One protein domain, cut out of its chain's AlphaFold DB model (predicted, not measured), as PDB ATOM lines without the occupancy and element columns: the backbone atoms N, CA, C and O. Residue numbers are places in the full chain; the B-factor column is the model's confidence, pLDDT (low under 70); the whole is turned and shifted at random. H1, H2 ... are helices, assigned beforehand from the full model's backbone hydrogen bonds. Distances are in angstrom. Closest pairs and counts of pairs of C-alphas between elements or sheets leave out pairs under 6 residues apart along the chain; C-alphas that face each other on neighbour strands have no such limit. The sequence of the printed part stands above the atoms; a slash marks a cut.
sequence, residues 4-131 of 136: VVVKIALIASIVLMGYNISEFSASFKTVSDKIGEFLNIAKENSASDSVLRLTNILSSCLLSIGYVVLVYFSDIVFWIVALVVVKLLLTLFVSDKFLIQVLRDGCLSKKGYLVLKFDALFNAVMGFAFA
ATOM      1  N   VAL A   4     112.230 111.301 128.017       80.50
ATOM      2  CA  VAL A   4     113.351 112.226 128.238       80.50
ATOM      3  C   VAL A   4     113.063 113.250 129.344       80.50
ATOM      4  O   VAL A   4     113.949 113.543 130.144       80.50
ATOM      5  N   VAL A   5     111.843 113.790 129.425       79.12
ATOM      6  CA  VAL A   5     111.483 114.831 130.409       79.12
ATOM      7  C   VAL A   5     111.488 114.259 131.822       79.12
ATOM      8  O   VAL A   5     112.068 114.861 132.722       79.12
ATOM      9  N   VAL A   6     110.923 113.061 131.995       79.19
ATOM     10  CA  VAL A   6     110.904 112.338 133.276       79.19
ATOM     11  C   VAL A   6     112.329 112.039 133.744       79.19
ATOM     12  O   VAL A   6     112.670 112.296 134.896       79.19
ATOM     13  N   LYS A   7     113.208 111.590 132.838       83.81
ATOM     14  CA  LYS A   7     114.627 111.346 133.150       83.81
ATOM     15  C   LYS A   7     115.364 112.615 133.582       83.81
ATOM     16  O   LYS A   7     116.124 112.576 134.548       83.81
ATOM     17  N   ILE A   8     115.128 113.743 132.910       84.75
ATOM     18  CA  ILE A   8     115.720 115.035 133.293       84.75
ATOM     19  C   ILE A   8     115.193 115.486 134.661       84.75
ATOM     20  O   ILE A   8     115.986 115.895 135.509       84.75
ATOM     21  N   ALA A   9     113.885 115.376 134.906       82.38
ATOM     22  CA  ALA A   9     113.271 115.727 136.187       82.38
ATOM     23  C   ALA A   9     113.792 114.852 137.340       82.38
ATOM     24  O   ALA A   9     114.023 115.349 138.447       82.38
ATOM     25  N   LEU A  10     114.046 113.571 137.073       84.25
ATOM     26  CA  LEU A  10     114.625 112.636 138.031       84.25
ATOM     27  C   LEU A  10     116.071 113.002 138.379       84.25
ATOM     28  O   LEU A  10     116.404 113.119 139.559       84.25
ATOM     29  N   ILE A  11     116.914 113.264 137.374       87.38
ATOM     30  CA  ILE A  11     118.293 113.728 137.596       87.38
ATOM     31  C   ILE A  11     118.286 115.043 138.382       87.38
ATOM     32  O   ILE A  11     119.003 115.164 139.374       87.38
ATOM     33  N   ALA A  12     117.445 116.004 137.993       84.06
ATOM     34  CA  ALA A  12     117.317 117.279 138.691       84.06
ATOM     35  C   ALA A  12     116.905 117.091 140.160       84.06
ATOM     36  O   ALA A  12     117.477 117.728 141.042       84.06
ATOM     37  N   SER A  13     115.970 116.179 140.440       84.44
ATOM     38  CA  SER A  13     115.505 115.882 141.800       84.44
ATOM     39  C   SER A  13     116.585 115.212 142.654       84.44
ATOM     40  O   SER A  13     116.751 115.574 143.819       84.44
ATOM     41  N   ILE A  14     117.382 114.304 142.079       86.38
ATOM     42  CA  ILE A  14     118.524 113.674 142.761       86.38
ATOM     43  C   ILE A  14     119.624 114.698 143.055       86.38
ATOM     44  O   ILE A  14     120.154 114.726 144.166       86.38
ATOM     45  N   VAL A  15     119.962 115.555 142.087       85.62
ATOM     46  CA  VAL A  15     120.951 116.629 142.272       85.62
ATOM     47  C   VAL A  15     120.482 117.594 143.359       85.62
ATOM     48  O   VAL A  15     121.252 117.917 144.263       85.62
ATOM     49  N   LEU A  16     119.211 118.000 143.318       83.12
ATOM     50  CA  LEU A  16     118.604 118.867 144.321       83.12
ATOM     51  C   LEU A  16     118.635 118.215 145.709       83.12
ATOM     52  O   LEU A  16     119.028 118.862 146.675       83.12
ATOM     53  N   MET A  17     118.304 116.927 145.812       88.62
ATOM     54  CA  MET A  17     118.412 116.176 147.061       88.62
ATOM     55  C   MET A  17     119.856 116.150 147.583       88.62
ATOM     56  O   MET A  17     120.099 116.526 148.727       88.62
ATOM     57  N   GLY A  18     120.816 115.736 146.753       85.62
ATOM     58  CA  GLY A  18     122.220 115.609 147.148       85.62
ATOM     59  C   GLY A  18     122.830 116.937 147.594       85.62
ATOM     60  O   GLY A  18     123.509 116.992 148.622       85.62
ATOM     61  N   TYR A  19     122.530 118.021 146.874       86.75
ATOM     62  CA  TYR A  19     122.952 119.369 147.243       86.75
ATOM     63  C   TYR A  19     122.405 119.773 148.617       86.75
ATOM     64  O   TYR A  19     123.167 120.142 149.508       86.75
ATOM     65  N   ASN A  20     121.100 119.612 148.828       86.62
ATOM     66  CA  ASN A  20     120.448 120.010 150.070       86.62
ATOM     67  C   ASN A  20     120.855 119.138 151.278       86.62
ATOM     68  O   ASN A  20     120.956 119.641 152.395       86.62
ATOM     69  N   ILE A  21     121.165 117.850 151.082       86.25
ATOM     70  CA  ILE A  21     121.739 116.994 152.141       86.25
ATOM     71  C   ILE A  21     123.141 117.472 152.532       86.25
ATOM     72  O   ILE A  21     123.487 117.485 153.718       86.25
ATOM     73  N   SER A  22     123.949 117.873 151.548       85.62
ATOM     74  CA  SER A  22     125.278 118.439 151.790       85.62
ATOM     75  C   SER A  22     125.185 119.739 152.596       85.62
ATOM     76  O   SER A  22     125.876 119.890 153.606       85.62
ATOM     77  N   GLU A  23     124.263 120.637 152.234       84.38
ATOM     78  CA  GLU A  23     124.011 121.874 152.986       84.38
ATOM     79  C   GLU A  23     123.483 121.615 154.399       84.38
ATOM     80  O   GLU A  23     123.944 122.237 155.358       84.38
ATOM     81  N   PHE A  24     122.584 120.645 154.567       86.56
ATOM     82  CA  PHE A  24     122.128 120.221 155.887       86.56
ATOM     83  C   PHE A  24     123.274 119.656 156.740       86.56
ATOM     84  O   PHE A  24     123.333 119.883 157.949       86.56
ATOM     85  N   SER A  25     124.217 118.942 156.132       87.25
ATOM     86  CA  SER A  25     125.362 118.364 156.842       87.25
ATOM     87  C   SER A  25     126.435 119.405 157.179       87.25
ATOM     88  O   SER A  25     127.296 119.156 158.026       87.25
ATOM     89  N   ALA A  26     126.381 120.594 156.568       87.31
ATOM     90  CA  ALA A  26     127.365 121.641 156.781       87.31
ATOM     91  C   ALA A  26     127.341 122.173 158.226       87.31
ATOM     92  O   ALA A  26     126.301 122.495 158.819       87.31
ATOM     93  N   SER A  27     128.534 122.290 158.812       88.31
ATOM     94  CA  SER A  27     128.702 122.853 160.151       88.31
ATOM     95  C   SER A  27     128.439 124.363 160.152       88.31
ATOM     96  O   SER A  27     128.661 125.037 159.147       88.31
ATOM     97  N   PHE A  28     128.026 124.915 161.299       86.25
ATOM     98  CA  PHE A  28     127.852 126.367 161.460       86.25
ATOM     99  C   PHE A  28     129.108 127.140 161.047       86.25
ATOM    100  O   PHE A  28     129.002 128.152 160.362       86.25
ATOM    101  N   LYS A  29     130.289 126.633 161.424       86.56
ATOM    102  CA  LYS A  29     131.577 127.234 161.073       86.56
ATOM    103  C   LYS A  29     131.751 127.303 159.556       86.56
ATOM    104  O   LYS A  29     131.958 128.381 159.025       86.56
ATOM    105  N   THR A  30     131.552 126.186 158.860       87.94
ATOM    106  CA  THR A  30     131.671 126.117 157.395       87.94
ATOM    107  C   THR A  30     130.723 127.087 156.686       87.94
ATOM    108  O   THR A  30     131.118 127.740 155.728       87.94
ATOM    109  N   VAL A  31     129.473 127.190 157.146       86.00
ATOM    110  CA  VAL A  31     128.491 128.112 156.551       86.00
ATOM    111  C   VAL A  31     128.854 129.567 156.861       86.00
ATOM    112  O   VAL A  31     128.776 130.418 155.982       86.00
ATOM    113  N   SER A  32     129.297 129.853 158.085       86.69
ATOM    114  CA  SER A  32     129.747 131.189 158.483       86.69
ATOM    115  C   SER A  32     130.977 131.641 157.693       86.69
ATOM    116  O   SER A  32     131.020 132.794 157.271       86.69
ATOM    117  N   ASP A  33     131.942 130.749 157.460       89.12
ATOM    118  CA  ASP A  33     133.156 131.044 156.693       89.12
ATOM    119  C   ASP A  33     132.804 131.384 155.235       89.12
ATOM    120  O   ASP A  33     133.249 132.408 154.721       89.12
ATOM    121  N   LYS A  34     131.909 130.605 154.603       87.81
ATOM    122  CA  LYS A  34     131.395 130.890 153.248       87.81
ATOM    123  C   LYS A  34     130.683 132.239 153.151       87.81
ATOM    124  O   LYS A  34     130.814 132.939 152.153       87.81
ATOM    125  N   ILE A  35     129.914 132.607 154.175       86.62
ATOM    126  CA  ILE A  35     129.240 133.910 154.224       86.62
ATOM    127  C   ILE A  35     130.255 135.044 154.376       86.62
ATOM    128  O   ILE A  35     130.117 136.073 153.719       86.62
ATOM    129  N   GLY A  36     131.284 134.854 155.202       87.12
ATOM    130  CA  GLY A  36     132.383 135.810 155.325       87.12
ATOM    131  C   GLY A  36     133.124 136.009 154.001       87.12
ATOM    132  O   GLY A  36     133.381 137.141 153.605       87.12
ATOM    133  N   GLU A  37     133.399 134.922 153.280       89.00
ATOM    134  CA  GLU A  37     134.002 134.964 151.945       89.00
ATOM    135  C   GLU A  37     133.102 135.689 150.933       89.00
ATOM    136  O   GLU A  37     133.565 136.584 150.229       89.00
ATOM    137  N   PHE A  38     131.799 135.394 150.923       86.56
ATOM    138  CA  PHE A  38     130.820 136.096 150.091       86.56
ATOM    139  C   PHE A  38     130.803 137.609 150.361       86.56
ATOM    140  O   PHE A  38     130.829 138.404 149.421       86.56
ATOM    141  N   LEU A  39     130.798 138.019 151.633       86.88
ATOM    142  CA  LEU A  39     130.838 139.431 152.020       86.88
ATOM    143  C   LEU A  39     132.157 140.103 151.613       86.88
ATOM    144  O   LEU A  39     132.145 141.253 151.173       86.88
ATOM    145  N   ASN A  40     133.283 139.394 151.714       87.75
ATOM    146  CA  ASN A  40     134.574 139.899 151.253       87.75
ATOM    147  C   ASN A  40     134.583 140.115 149.736       87.75
ATOM    148  O   ASN A  40     134.935 141.203 149.292       87.75
ATOM    149  N   ILE A  41     134.110 139.144 148.950       86.88
ATOM    150  CA  ILE A  41     134.005 139.263 147.487       86.88
ATOM    151  C   ILE A  41     133.061 140.409 147.100       86.88
ATOM    152  O   ILE A  41     133.357 141.184 146.189       86.88
ATOM    153  N   ALA A  42     131.928 140.552 147.792       84.94
ATOM    154  CA  ALA A  42     131.000 141.659 147.575       84.94
ATOM    155  C   ALA A  42     131.669 143.022 147.811       84.94
ATOM    156  O   ALA A  42     131.503 143.947 147.012       84.94
ATOM    157  N   LYS A  43     132.472 143.125 148.876       84.12
ATOM    158  CA  LYS A  43     133.231 144.329 149.216       84.12
ATOM    159  C   LYS A  43     134.338 144.623 148.202       84.12
ATOM    160  O   LYS A  43     134.481 145.772 147.798       84.12
ATOM    161  N   GLU A  44     135.086 143.608 147.770       88.06
ATOM    162  CA  GLU A  44     136.133 143.736 146.744       88.06
ATOM    163  C   GLU A  44     135.568 144.246 145.416       88.06
ATOM    164  O   GLU A  44     136.150 145.125 144.784       88.06
ATOM    165  N   ASN A  45     134.387 143.764 145.029       84.88
ATOM    166  CA  ASN A  45     133.723 144.171 143.793       84.88
ATOM    167  C   ASN A  45     132.910 145.467 143.920       84.88
ATOM    168  O   ASN A  45     132.245 145.859 142.964       84.88
ATOM    169  N   SER A  46     132.942 146.141 145.079       82.56
ATOM    170  CA  SER A  46     132.135 147.342 145.349       82.56
ATOM    171  C   SER A  46     130.642 147.141 145.033       82.56
ATOM    172  O   SER A  46     129.951 148.068 144.604       82.56
ATOM    173  N   ALA A  47     130.146 145.909 145.193       79.50
ATOM    174  CA  ALA A  47     128.784 145.553 144.834       79.50
ATOM    175  C   ALA A  47     127.807 146.198 145.821       79.50
ATOM    176  O   ALA A  47     127.959 146.064 147.034       79.50
ATOM    177  N   SER A  48     126.784 146.887 145.313       85.25
ATOM    178  CA  SER A  48     125.740 147.432 146.176       85.25
ATOM    179  C   SER A  48     124.835 146.319 146.705       85.25
ATOM    180  O   SER A  48     124.521 145.358 145.995       85.25
ATOM    181  N   ASP A  49     124.320 146.496 147.923       82.94
ATOM    182  CA  ASP A  49     123.345 145.582 148.535       82.94
ATOM    183  C   ASP A  49     122.150 145.303 147.614       82.94
ATOM    184  O   ASP A  49     121.642 144.184 147.542       82.94
ATOM    185  N   SER A  50     121.712 146.319 146.862       82.38
ATOM    186  CA  SER A  50     120.632 146.199 145.881       82.38
ATOM    187  C   SER A  50     120.967 145.238 144.739       82.38
ATOM    188  O   SER A  50     120.105 144.457 144.337       82.38
ATOM    189  N   VAL A  51     122.207 145.252 144.241       85.00
ATOM    190  CA  VAL A  51     122.667 144.369 143.161       85.00
ATOM    191  C   VAL A  51     122.806 142.935 143.668       85.00
ATOM    192  O   VAL A  51     122.359 142.007 142.991       85.00
ATOM    193  N   LEU A  52     123.337 142.739 144.879       84.06
ATOM    194  CA  LEU A  52     123.452 141.414 145.503       84.06
ATOM    195  C   LEU A  52     122.076 140.778 145.727       84.06
ATOM    196  O   LEU A  52     121.862 139.617 145.380       84.06
ATOM    197  N   ARG A  53     121.117 141.554 146.244       84.94
ATOM    198  CA  ARG A  53     119.736 141.094 146.447       84.94
ATOM    199  C   ARG A  53     119.030 140.782 145.137       84.94
ATOM    200  O   ARG A  53     118.418 139.722 145.025       84.94
ATOM    201  N   LEU A  54     119.142 141.663 144.140       83.94
ATOM    202  CA  LEU A  54     118.541 141.437 142.825       83.94
ATOM    203  C   LEU A  54     119.086 140.160 142.187       83.94
ATOM    204  O   LEU A  54     118.308 139.346 141.700       83.94
ATOM    205  N   THR A  55     120.403 139.966 142.233       84.44
ATOM    206  CA  THR A  55     121.059 138.788 141.656       84.44
ATOM    207  C   THR A  55     120.602 137.514 142.361       84.44
ATOM    208  O   THR A  55     120.194 136.565 141.697       84.44
ATOM    209  N   ASN A  56     120.573 137.510 143.698       85.06
ATOM    210  CA  ASN A  56     120.107 136.363 144.475       85.06
ATOM    211  C   ASN A  56     118.649 135.996 144.159       85.06
ATOM    212  O   ASN A  56     118.340 134.827 143.922       85.06
ATOM    213  N   ILE A  57     117.755 136.991 144.104       83.75
ATOM    214  CA  ILE A  57     116.346 136.779 143.752       83.75
ATOM    215  C   ILE A  57     116.228 136.266 142.315       83.75
ATOM    216  O   ILE A  57     115.519 135.294 142.081       83.75
ATOM    217  N   LEU A  58     116.927 136.881 141.359       85.75
ATOM    218  CA  LEU A  58     116.834 136.519 139.946       85.75
ATOM    219  C   LEU A  58     117.301 135.079 139.711       85.75
ATOM    220  O   LEU A  58     116.575 134.294 139.101       85.75
ATOM    221  N   SER A  59     118.472 134.711 140.241       82.00
ATOM    222  CA  SER A  59     119.013 133.354 140.142       82.00
ATOM    223  C   SER A  59     118.097 132.333 140.811       82.00
ATOM    224  O   SER A  59     117.786 131.301 140.216       82.00
ATOM    225  N   SER A  60     117.607 132.636 142.015       83.62
ATOM    226  CA  SER A  60     116.722 131.730 142.751       83.62
ATOM    227  C   SER A  60     115.362 131.567 142.063       83.62
ATOM    228  O   SER A  60     114.834 130.457 142.001       83.62
ATOM    229  N   CYS A  61     114.804 132.639 141.492       84.19
ATOM    230  CA  CYS A  61     113.571 132.599 140.708       84.19
ATOM    231  C   CYS A  61     113.742 131.779 139.427       84.19
ATOM    232  O   CYS A  61     112.901 130.931 139.144       84.19
ATOM    233  N   LEU A  62     114.829 131.986 138.677       87.06
ATOM    234  CA  LEU A  62     115.129 131.221 137.462       87.06
ATOM    235  C   LEU A  62     115.213 129.717 137.747       87.06
ATOM    236  O   LEU A  62     114.561 128.926 137.066       87.06
ATOM    237  N   LEU A  63     115.958 129.328 138.787       82.81
ATOM    238  CA  LEU A  63     116.076 127.932 139.218       82.81
ATOM    239  C   LEU A  63     114.727 127.356 139.670       82.81
ATOM    240  O   LEU A  63     114.360 126.252 139.271       82.81
ATOM    241  N   SER A  64     113.963 128.124 140.452       83.38
ATOM    242  CA  SER A  64     112.642 127.718 140.945       83.38
ATOM    243  C   SER A  64     111.648 127.500 139.805       83.38
ATOM    244  O   SER A  64     110.966 126.478 139.769       83.38
ATOM    245  N   ILE A  65     111.588 128.426 138.842       86.00
ATOM    246  CA  ILE A  65     110.723 128.314 137.662       86.00
ATOM    247  C   ILE A  65     111.134 127.102 136.827       86.00
ATOM    248  O   ILE A  65     110.274 126.311 136.450       86.00
ATOM    249  N   GLY A  66     112.435 126.917 136.583       84.50
ATOM    250  CA  GLY A  66     112.948 125.757 135.855       84.50
ATOM    251  C   GLY A  66     112.524 124.435 136.496       84.50
ATOM    252  O   GLY A  66     112.035 123.543 135.805       84.50
ATOM    253  N   TYR A  67     112.624 124.329 137.824       81.56
ATOM    254  CA  TYR A  67     112.183 123.139 138.549       81.56
ATOM    255  C   TYR A  67     110.664 122.929 138.471       81.56
ATOM    256  O   TYR A  67     110.218 121.828 138.161       81.56
ATOM    257  N   VAL A  68     109.858 123.977 138.675       84.38
ATOM    258  CA  VAL A  68     108.387 123.894 138.568       84.38
ATOM    259  C   VAL A  68     107.955 123.448 137.176       84.38
ATOM    260  O   VAL A  68     107.064 122.613 137.056       84.38
ATOM    261  N   VAL A  69     108.599 123.966 136.130       85.06
ATOM    262  CA  VAL A  69     108.340 123.573 134.742       85.06
ATOM    263  C   VAL A  69     108.621 122.082 134.543       85.06
ATOM    264  O   VAL A  69     107.779 121.378 133.990       85.06
ATOM    265  N   LEU A  70     109.753 121.576 135.043       80.94
ATOM    266  CA  LEU A  70     110.078 120.147 134.970       80.94
ATOM    267  C   LEU A  70     109.051 119.284 135.711       80.94
ATOM    268  O   LEU A  70     108.583 118.291 135.159       80.94
ATOM    269  N   VAL A  71     108.658 119.676 136.926       79.69
ATOM    270  CA  VAL A  71     107.660 118.947 137.725       79.69
ATOM    271  C   VAL A  71     106.286 118.965 137.043       79.69
ATOM    272  O   VAL A  71     105.631 117.929 136.965       79.69
ATOM    273  N   TYR A  72     105.865 120.108 136.493       81.75
ATOM    274  CA  TYR A  72     104.599 120.246 135.767       81.75
ATOM    275  C   TYR A  72     104.548 119.354 134.523       81.75
ATOM    276  O   TYR A  72     103.544 118.693 134.273       81.75
ATOM    277  N   PHE A  73     105.643 119.283 133.760       81.75
ATOM    278  CA  PHE A  73     105.726 118.414 132.585       81.75
ATOM    279  C   PHE A  73     106.024 116.937 132.913       81.75
ATOM    280  O   PHE A  73     106.164 116.135 131.991       81.75
ATOM    281  N   SER A  74     106.109 116.567 134.194       75.19
ATOM    282  CA  SER A  74     106.318 115.181 134.636       75.19
ATOM    283  C   SER A  74     105.016 114.415 134.918       75.19
ATOM    284  O   SER A  74     105.068 113.339 135.502       75.19
ATOM    285  N   ASP A  75     103.856 114.955 134.520       70.94
ATOM    286  CA  ASP A  75     102.524 114.334 134.686       70.94
ATOM    287  C   ASP A  75     102.128 114.053 136.155       70.94
ATOM    288  O   ASP A  75     101.245 113.252 136.462       70.94
ATOM    289  N   ILE A  76     102.772 114.751 137.094       72.75
ATOM    290  CA  ILE A  76     102.465 114.675 138.522       72.75
ATOM    291  C   ILE A  76     101.152 115.422 138.811       72.75
ATOM    292  O   ILE A  76     100.848 116.454 138.211       72.75
ATOM    293  N   VAL A  77     100.379 114.926 139.786       77.31
ATOM    294  CA  VAL A  77      99.110 115.525 140.229       77.31
ATOM    295  C   VAL A  77      99.265 117.031 140.489       77.31
ATOM    296  O   VAL A  77     100.112 117.455 141.275       77.31
ATOM    297  N   PHE A  78      98.393 117.845 139.887       76.75
ATOM    298  CA  PHE A  78      98.469 119.313 139.913       76.75
ATOM    299  C   PHE A  78      98.596 119.928 141.324       76.75
ATOM    300  O   PHE A  78      99.296 120.921 141.515       76.75
ATOM    301  N   TRP A  79      97.982 119.318 142.343       77.38
ATOM    302  CA  TRP A  79      98.106 119.767 143.737       77.38
ATOM    303  C   TRP A  79      99.541 119.686 144.281       77.38
ATOM    304  O   TRP A  79      99.943 120.529 145.080       77.38
ATOM    305  N   ILE A  80     100.339 118.720 143.821       77.75
ATOM    306  CA  ILE A  80     101.753 118.590 144.194       77.75
ATOM    307  C   ILE A  80     102.573 119.713 143.547       77.75
ATOM    308  O   ILE A  80     103.427 120.304 144.208       77.75
ATOM    309  N   VAL A  81     102.265 120.084 142.299       80.12
ATOM    310  CA  VAL A  81     102.875 121.249 141.632       80.12
ATOM    311  C   VAL A  81     102.591 122.525 142.430       80.12
ATOM    312  O   VAL A  81     103.505 123.301 142.703       80.12
ATOM    313  N   ALA A  82     101.345 122.720 142.875       82.25
ATOM    314  CA  ALA A  82     100.975 123.866 143.702       82.25
ATOM    315  C   ALA A  82     101.751 123.901 145.034       82.25
ATOM    316  O   ALA A  82     102.247 124.958 145.426       82.25
ATOM    317  N   LEU A  83     101.924 122.753 145.702       84.00
ATOM    318  CA  LEU A  83     102.731 122.653 146.925       84.00
ATOM    319  C   LEU A  83     104.203 123.021 146.688       84.00
ATOM    320  O   LEU A  83     104.786 123.739 147.502       84.00
ATOM    321  N   VAL A  84     104.795 122.583 145.572       82.31
ATOM    322  CA  VAL A  84     106.172 122.952 145.189       82.31
ATOM    323  C   VAL A  84     106.298 124.452 144.993       82.31
ATOM    324  O   VAL A  84     107.212 125.060 145.544       82.31
ATOM    325  N   VAL A  85     105.366 125.065 144.261       85.94
ATOM    326  CA  VAL A  85     105.367 126.514 144.027       85.94
ATOM    327  C   VAL A  85     105.303 127.272 145.352       85.94
ATOM    328  O   VAL A  85     106.133 128.147 145.597       85.94
ATOM    329  N   VAL A  86     104.373 126.909 146.241       86.75
ATOM    330  CA  VAL A  86     104.252 127.540 147.565       86.75
ATOM    331  C   VAL A  86     105.539 127.374 148.370       86.75
ATOM    332  O   VAL A  86     106.018 128.335 148.976       86.75
ATOM    333  N   LYS A  87     106.142 126.180 148.360       85.62
ATOM    334  CA  LYS A  87     107.386 125.941 149.089       85.62
ATOM    335  C   LYS A  87     108.543 126.779 148.549       85.62
ATOM    336  O   LYS A  87     109.281 127.357 149.344       85.62
ATOM    337  N   LEU A  88     108.688 126.870 147.229       83.12
ATOM    338  CA  LEU A  88     109.742 127.660 146.594       83.12
ATOM    339  C   LEU A  88     109.568 129.154 146.876       83.12
ATOM    340  O   LEU A  88     110.549 129.829 147.171       83.12
ATOM    341  N   LEU A  89     108.331 129.662 146.898       85.81
ATOM    342  CA  LEU A  89     108.047 131.034 147.331       85.81
ATOM    343  C   LEU A  89     108.481 131.283 148.782       85.81
ATOM    344  O   LEU A  89     109.071 132.323 149.079       85.81
ATOM    345  N   LEU A  90     108.242 130.325 149.683       86.12
ATOM    346  CA  LEU A  90     108.722 130.414 151.065       86.12
ATOM    347  C   LEU A  90     110.254 130.398 151.132       86.12
ATOM    348  O   LEU A  90     110.828 131.215 151.850       86.12
ATOM    349  N   THR A  91     110.918 129.526 150.371       82.94
ATOM    350  CA  THR A  91     112.389 129.476 150.291       82.94
ATOM    351  C   THR A  91     112.965 130.791 149.764       82.94
ATOM    352  O   THR A  91     113.903 131.321 150.354       82.94
ATOM    353  N   LEU A  92     112.367 131.380 148.724       84.44
ATOM    354  CA  LEU A  92     112.756 132.691 148.191       84.44
ATOM    355  C   LEU A  92     112.631 133.796 149.243       84.44
ATOM    356  O   LEU A  92     113.547 134.595 149.425       84.44
ATOM    357  N   PHE A  93     111.515 133.818 149.972       85.25
ATOM    358  CA  PHE A  93     111.274 134.811 151.014       85.25
ATOM    359  C   PHE A  93     112.248 134.679 152.190       85.25
ATOM    360  O   PHE A  93     112.745 135.678 152.713       85.25
ATOM    361  N   VAL A  94     112.533 133.444 152.608       85.62
ATOM    362  CA  VAL A  94     113.523 133.156 153.651       85.62
ATOM    363  C   VAL A  94     114.925 133.544 153.179       85.62
ATOM    364  O   VAL A  94     115.649 134.173 153.945       85.62
ATOM    365  N   SER A  95     115.277 133.247 151.925       84.75
ATOM    366  CA  SER A  95     116.568 133.594 151.319       84.75
ATOM    367  C   SER A  95     116.795 135.109 151.259       84.75
ATOM    368  O   SER A  95     117.841 135.583 151.702       84.75
ATOM    369  N   ASP A  96     115.813 135.904 150.814       86.00
ATOM    370  CA  ASP A  96     115.953 137.373 150.796       86.00
ATOM    371  C   ASP A  96     116.068 137.948 152.215       86.00
ATOM    372  O   ASP A  96     116.954 138.758 152.489       86.00
ATOM    373  N   LYS A  97     115.238 137.481 153.161       85.12
ATOM    374  CA  LYS A  97     115.346 137.897 154.570       85.12
ATOM    375  C   LYS A  97     116.701 137.556 155.175       85.12
ATOM    376  O   LYS A  97     117.254 138.357 155.928       85.12
ATOM    377  N   PHE A  98     117.214 136.376 154.856       85.94
ATOM    378  CA  PHE A  98     118.513 135.921 155.310       85.94
ATOM    379  C   PHE A  98     119.636 136.794 154.747       85.94
ATOM    380  O   PHE A  98     120.491 137.249 155.503       85.94
ATOM    381  N   LEU A  99     119.597 137.095 153.448       85.31
ATOM    382  CA  LEU A  99     120.581 137.956 152.802       85.31
ATOM    383  C   LEU A  99     120.563 139.375 153.386       85.31
ATOM    384  O   LEU A  99     121.622 139.913 153.689       85.31
ATOM    385  N   ILE A 100     119.383 139.957 153.628       85.94
ATOM    386  CA  ILE A 100     119.263 141.256 154.313       85.94
ATOM    387  C   ILE A 100     119.912 141.201 155.698       85.94
ATOM    388  O   ILE A 100     120.636 142.122 156.073       85.94
ATOM    389  N   GLN A 101     119.648 140.142 156.465       85.94
ATOM    390  CA  GLN A 101     120.226 139.990 157.796       85.94
ATOM    391  C   GLN A 101     121.755 139.912 157.728       85.94
ATOM    392  O   GLN A 101     122.434 140.607 158.476       85.94
ATOM    393  N   VAL A 102     122.292 139.106 156.816       86.38
ATOM    394  CA  VAL A 102     123.736 138.932 156.628       86.38
ATOM    395  C   VAL A 102     124.410 140.231 156.183       86.38
ATOM    396  O   VAL A 102     125.463 140.567 156.714       86.38
ATOM    397  N   LEU A 103     123.799 140.984 155.263       85.19
ATOM    398  CA  LEU A 103     124.322 142.280 154.814       85.19
ATOM    399  C   LEU A 103     124.297 143.330 155.936       85.19
ATOM    400  O   LEU A 103     125.225 144.124 156.053       85.19
ATOM    401  N   ARG A 104     123.267 143.316 156.793       84.75
ATOM    402  CA  ARG A 104     123.125 144.268 157.906       84.75
ATOM    403  C   ARG A 104     124.042 143.956 159.087       84.75
ATOM    404  O   ARG A 104     124.667 144.862 159.630       84.75
ATOM    405  N   ASP A 105     124.069 142.697 159.511       83.19
ATOM    406  CA  ASP A 105     124.763 142.263 160.727       83.19
ATOM    407  C   ASP A 105     126.214 141.834 160.433       83.19
ATOM    408  O   ASP A 105     126.998 141.615 161.357       83.19
ATOM    409  N   GLY A 106     126.575 141.668 159.153       80.94
ATOM    410  CA  GLY A 106     127.900 141.239 158.697       80.94
ATOM    411  C   GLY A 106     128.275 139.806 159.091       80.94
ATOM    412  O   GLY A 106     129.418 139.396 158.907       80.94
ATOM    413  N   CYS A 107     127.350 139.042 159.678       81.12
ATOM    414  CA  CYS A 107     127.624 137.712 160.205       81.12
ATOM    415  C   CYS A 107     126.387 136.808 160.222       81.12
ATOM    416  O   CYS A 107     125.238 137.250 160.132       81.12
ATOM    417  N   LEU A 108     126.632 135.504 160.360       82.38
ATOM    418  CA  LEU A 108     125.588 134.496 160.458       82.38
ATOM    419  C   LEU A 108     125.022 134.412 161.880       82.38
ATOM    420  O   LEU A 108     125.715 134.025 162.821       82.38
ATOM    421  N   SER A 109     123.724 134.662 162.040       84.69
ATOM    422  CA  SER A 109     123.036 134.361 163.298       84.69
ATOM    423  C   SER A 109     122.787 132.856 163.458       84.69
ATOM    424  O   SER A 109     122.392 132.176 162.510       84.69
ATOM    425  N   LYS A 110     122.900 132.331 164.688       83.06
ATOM    426  CA  LYS A 110     122.544 130.933 165.016       83.06
ATOM    427  C   LYS A 110     121.102 130.581 164.634       83.06
ATOM    428  O   LYS A 110     120.841 129.457 164.217       83.06
ATOM    429  N   LYS A 111     120.169 131.536 164.759       83.56
ATOM    430  CA  LYS A 111     118.771 131.339 164.339       83.56
ATOM    431  C   LYS A 111     118.664 131.217 162.817       83.56
ATOM    432  O   LYS A 111     118.005 130.301 162.343       83.56
ATOM    433  N   GLY A 112     119.359 132.080 162.073       80.75
ATOM    434  CA  GLY A 112     119.424 132.017 160.609       80.75
ATOM    435  C   GLY A 112     120.031 130.704 160.111       80.75
ATOM    436  O   GLY A 112     119.483 130.079 159.212       80.75
ATOM    437  N   TYR A 113     121.087 130.220 160.769       85.06
ATOM    438  CA  TYR A 113     121.672 128.908 160.478       85.06
ATOM    439  C   TYR A 113     120.683 127.749 160.657       85.06
ATOM    440  O   TYR A 113     120.612 126.869 159.803       85.06
ATOM    441  N   LEU A 114     119.908 127.737 161.748       86.50
ATOM    442  CA  LEU A 114     118.902 126.692 161.958       86.50
ATOM    443  C   LEU A 114     117.810 126.741 160.889       86.50
ATOM    444  O   LEU A 114     117.419 125.693 160.386       86.50
ATOM    445  N   VAL A 115     117.353 127.939 160.516       87.38
ATOM    446  CA  VAL A 115     116.358 128.113 159.450       87.38
ATOM    447  C   VAL A 115     116.882 127.565 158.121       87.38
ATOM    448  O   VAL A 115     116.183 126.776 157.495       87.38
ATOM    449  N   LEU A 116     118.119 127.896 157.736       85.44
ATOM    450  CA  LEU A 116     118.753 127.336 156.537       85.44
ATOM    451  C   LEU A 116     118.860 125.810 156.594       85.44
ATOM    452  O   LEU A 116     118.567 125.137 155.613       85.44
ATOM    453  N   LYS A 117     119.226 125.248 157.752       87.19
ATOM    454  CA  LYS A 117     119.291 123.793 157.936       87.19
ATOM    455  C   LYS A 117     117.945 123.117 157.725       87.19
ATOM    456  O   LYS A 117     117.875 122.103 157.038       87.19
ATOM    457  N   PHE A 118     116.888 123.642 158.338       87.06
ATOM    458  CA  PHE A 118     115.557 123.065 158.184       87.06
ATOM    459  C   PHE A 118     115.025 123.236 156.762       87.06
ATOM    460  O   PHE A 118     114.388 122.316 156.255       87.06
ATOM    461  N   ASP A 119     115.325 124.361 156.107       86.31
ATOM    462  CA  ASP A 119     114.983 124.566 154.700       86.31
ATOM    463  C   ASP A 119     115.679 123.540 153.800       86.31
ATOM    464  O   ASP A 119     115.009 122.840 153.043       86.31
ATOM    465  N   ALA A 120     116.993 123.365 153.967       86.00
ATOM    466  CA  ALA A 120     117.780 122.377 153.239       86.00
ATOM    467  C   ALA A 120     117.259 120.952 153.486       86.00
ATOM    468  O   ALA A 120     117.008 120.206 152.544       86.00
ATOM    469  N   LEU A 121     116.991 120.570 154.738       88.94
ATOM    470  CA  LEU A 121     116.419 119.257 155.042       88.94
ATOM    471  C   LEU A 121     115.071 119.044 154.338       88.94
ATOM    472  O   LEU A 121     114.839 117.987 153.753       88.94
ATOM    473  N   PHE A 122     114.189 120.043 154.369       87.38
ATOM    474  CA  PHE A 122     112.886 119.950 153.720       87.38
ATOM    475  C   PHE A 122     113.018 119.832 152.198       87.38
ATOM    476  O   PHE A 122     112.360 118.992 151.586       87.38
ATOM    477  N   ASN A 123     113.903 120.620 151.584       86.81
ATOM    478  CA  ASN A 123     114.172 120.560 150.149       86.81
ATOM    479  C   ASN A 123     114.783 119.207 149.745       86.81
ATOM    480  O   ASN A 123     114.432 118.666 148.698       86.81
ATOM    481  N   ALA A 124     115.639 118.618 150.588       86.88
ATOM    482  CA  ALA A 124     116.174 117.277 150.377       86.88
ATOM    483  C   ALA A 124     115.077 116.204 150.406       86.88
ATOM    484  O   ALA A 124     115.007 115.372 149.503       86.88
ATOM    485  N   VAL A 125     114.196 116.247 151.410       87.75
ATOM    486  CA  VAL A 125     113.059 115.320 151.521       87.75
ATOM    487  C   VAL A 125     112.111 115.474 150.334       87.75
ATOM    488  O   VAL A 125     111.664 114.472 149.785       87.75
ATOM    489  N   MET A 126     111.846 116.707 149.894       84.62
ATOM    490  CA  MET A 126     111.050 116.972 148.696       84.62
ATOM    491  C   MET A 126     111.709 116.380 147.448       84.62
ATOM    492  O   MET A 126     111.060 115.626 146.732       84.62
ATOM    493  N   GLY A 127     112.999 116.644 147.211       83.69
ATOM    494  CA  GLY A 127     113.736 116.077 146.076       83.69
ATOM    495  C   GLY A 127     113.717 114.546 146.065       83.69
ATOM    496  O   GLY A 127     113.496 113.939 145.019       83.69
ATOM    497  N   PHE A 128     113.853 113.917 147.236       85.25
ATOM    498  CA  PHE A 128     113.713 112.469 147.380       85.25
ATOM    499  C   PHE A 128     112.292 111.985 147.065       85.25
ATOM    500  O   PHE A 128     112.121 111.061 146.274       85.25
ATOM    501  N   ALA A 129     111.269 112.621 147.642       85.19
ATOM    502  CA  ALA A 129     109.873 112.266 147.404       85.19
ATOM    503  C   ALA A 129     109.509 112.381 145.917       85.19
ATOM    504  O   ALA A 129     108.876 111.480 145.375       85.19
ATOM    505  N   PHE A 130     109.973 113.433 145.234       82.31
ATOM    506  CA  PHE A 130     109.804 113.580 143.788       82.31
ATOM    507  C   PHE A 130     110.500 112.481 143.003       82.31
ATOM    508  O   PHE A 130     109.883 111.896 142.121       82.31
ATOM    509  N   ALA A 131     111.752 112.161 143.331       84.69
ATOM    510  CA  ALA A 131     112.461 111.075 142.664       84.69
ATOM    511  C   ALA A 131     111.723 109.734 142.822       84.69
ATOM    512  O   ALA A 131     111.609 108.992 141.855       84.69
TER     513      ALA A 131
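What this domain is: This is residues 4 to 131 of the 136 residues of an uncharacterized protein of Fibrobacter sp. UWB12 (UniProt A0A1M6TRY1). Two antiparallel pairs of long helices, H1 with H5 and H3 with H4, are joined loosely, and H2 spans the end where H1 and H3 spread apart. H1, H2 and H3 make a triangular frame, its corner where the start of H1 meets the end of H3, with H4 and H5 behind it. The 128 printed residues, with five named helices in the order H1 to H5 and no named strand, are all helix in class. The whole is compact, with a radius of gyration of the C-alphas of 15.8 A, and elongated, spanning 45 by 28 by 23 A.

Where its parts are: H1, residues 4 to 25, begins at C-alpha 4 (113.351, 112.226, 128.238) and measures 31.6 A. H2 has residues 28 to 44, 24.2 A, and H3 residues 49 to 72, 34.0 A. H4, the longest, has residues 78 to 105, 40.6 A. H5, residues 110 to 131, 31.6 A, ends at C-alpha 131 (112.461, 111.075, 142.664).

How they stand to each other: H1 touches H5, opposite ways at a shallow tilt of 28 degrees; their closest C-alphas, Met 17 and Ala 124, are 4.1 A apart. With residues 5 to 12 alone H1 touches H3, at a steep tilt of 46 degrees; the closest C-alphas are Ala 9 and Leu 70, 5.6 A. H2 and H5 only just touch, only at their ends, with 3 pairs of C-alphas within 8 A, the closest Phe 28 and Tyr 113 at 6.8 A. H3 and H4 form a helical hairpin at 15 degrees, closest at the C-alphas of Tyr 72 and Val 81, 6.2 A. H4 and H5 are close but not clearly touching, and H1 and H4 are apart. In all five helices every O i to N i+4 pair is within hydrogen-bond range.

The domain as a whole: The C-alphas farthest apart, Glu 44 and Val 77, are 47.0 A apart. The printed part has no cut, its four links are tight, and no printed residue is under 70 in pLDDT.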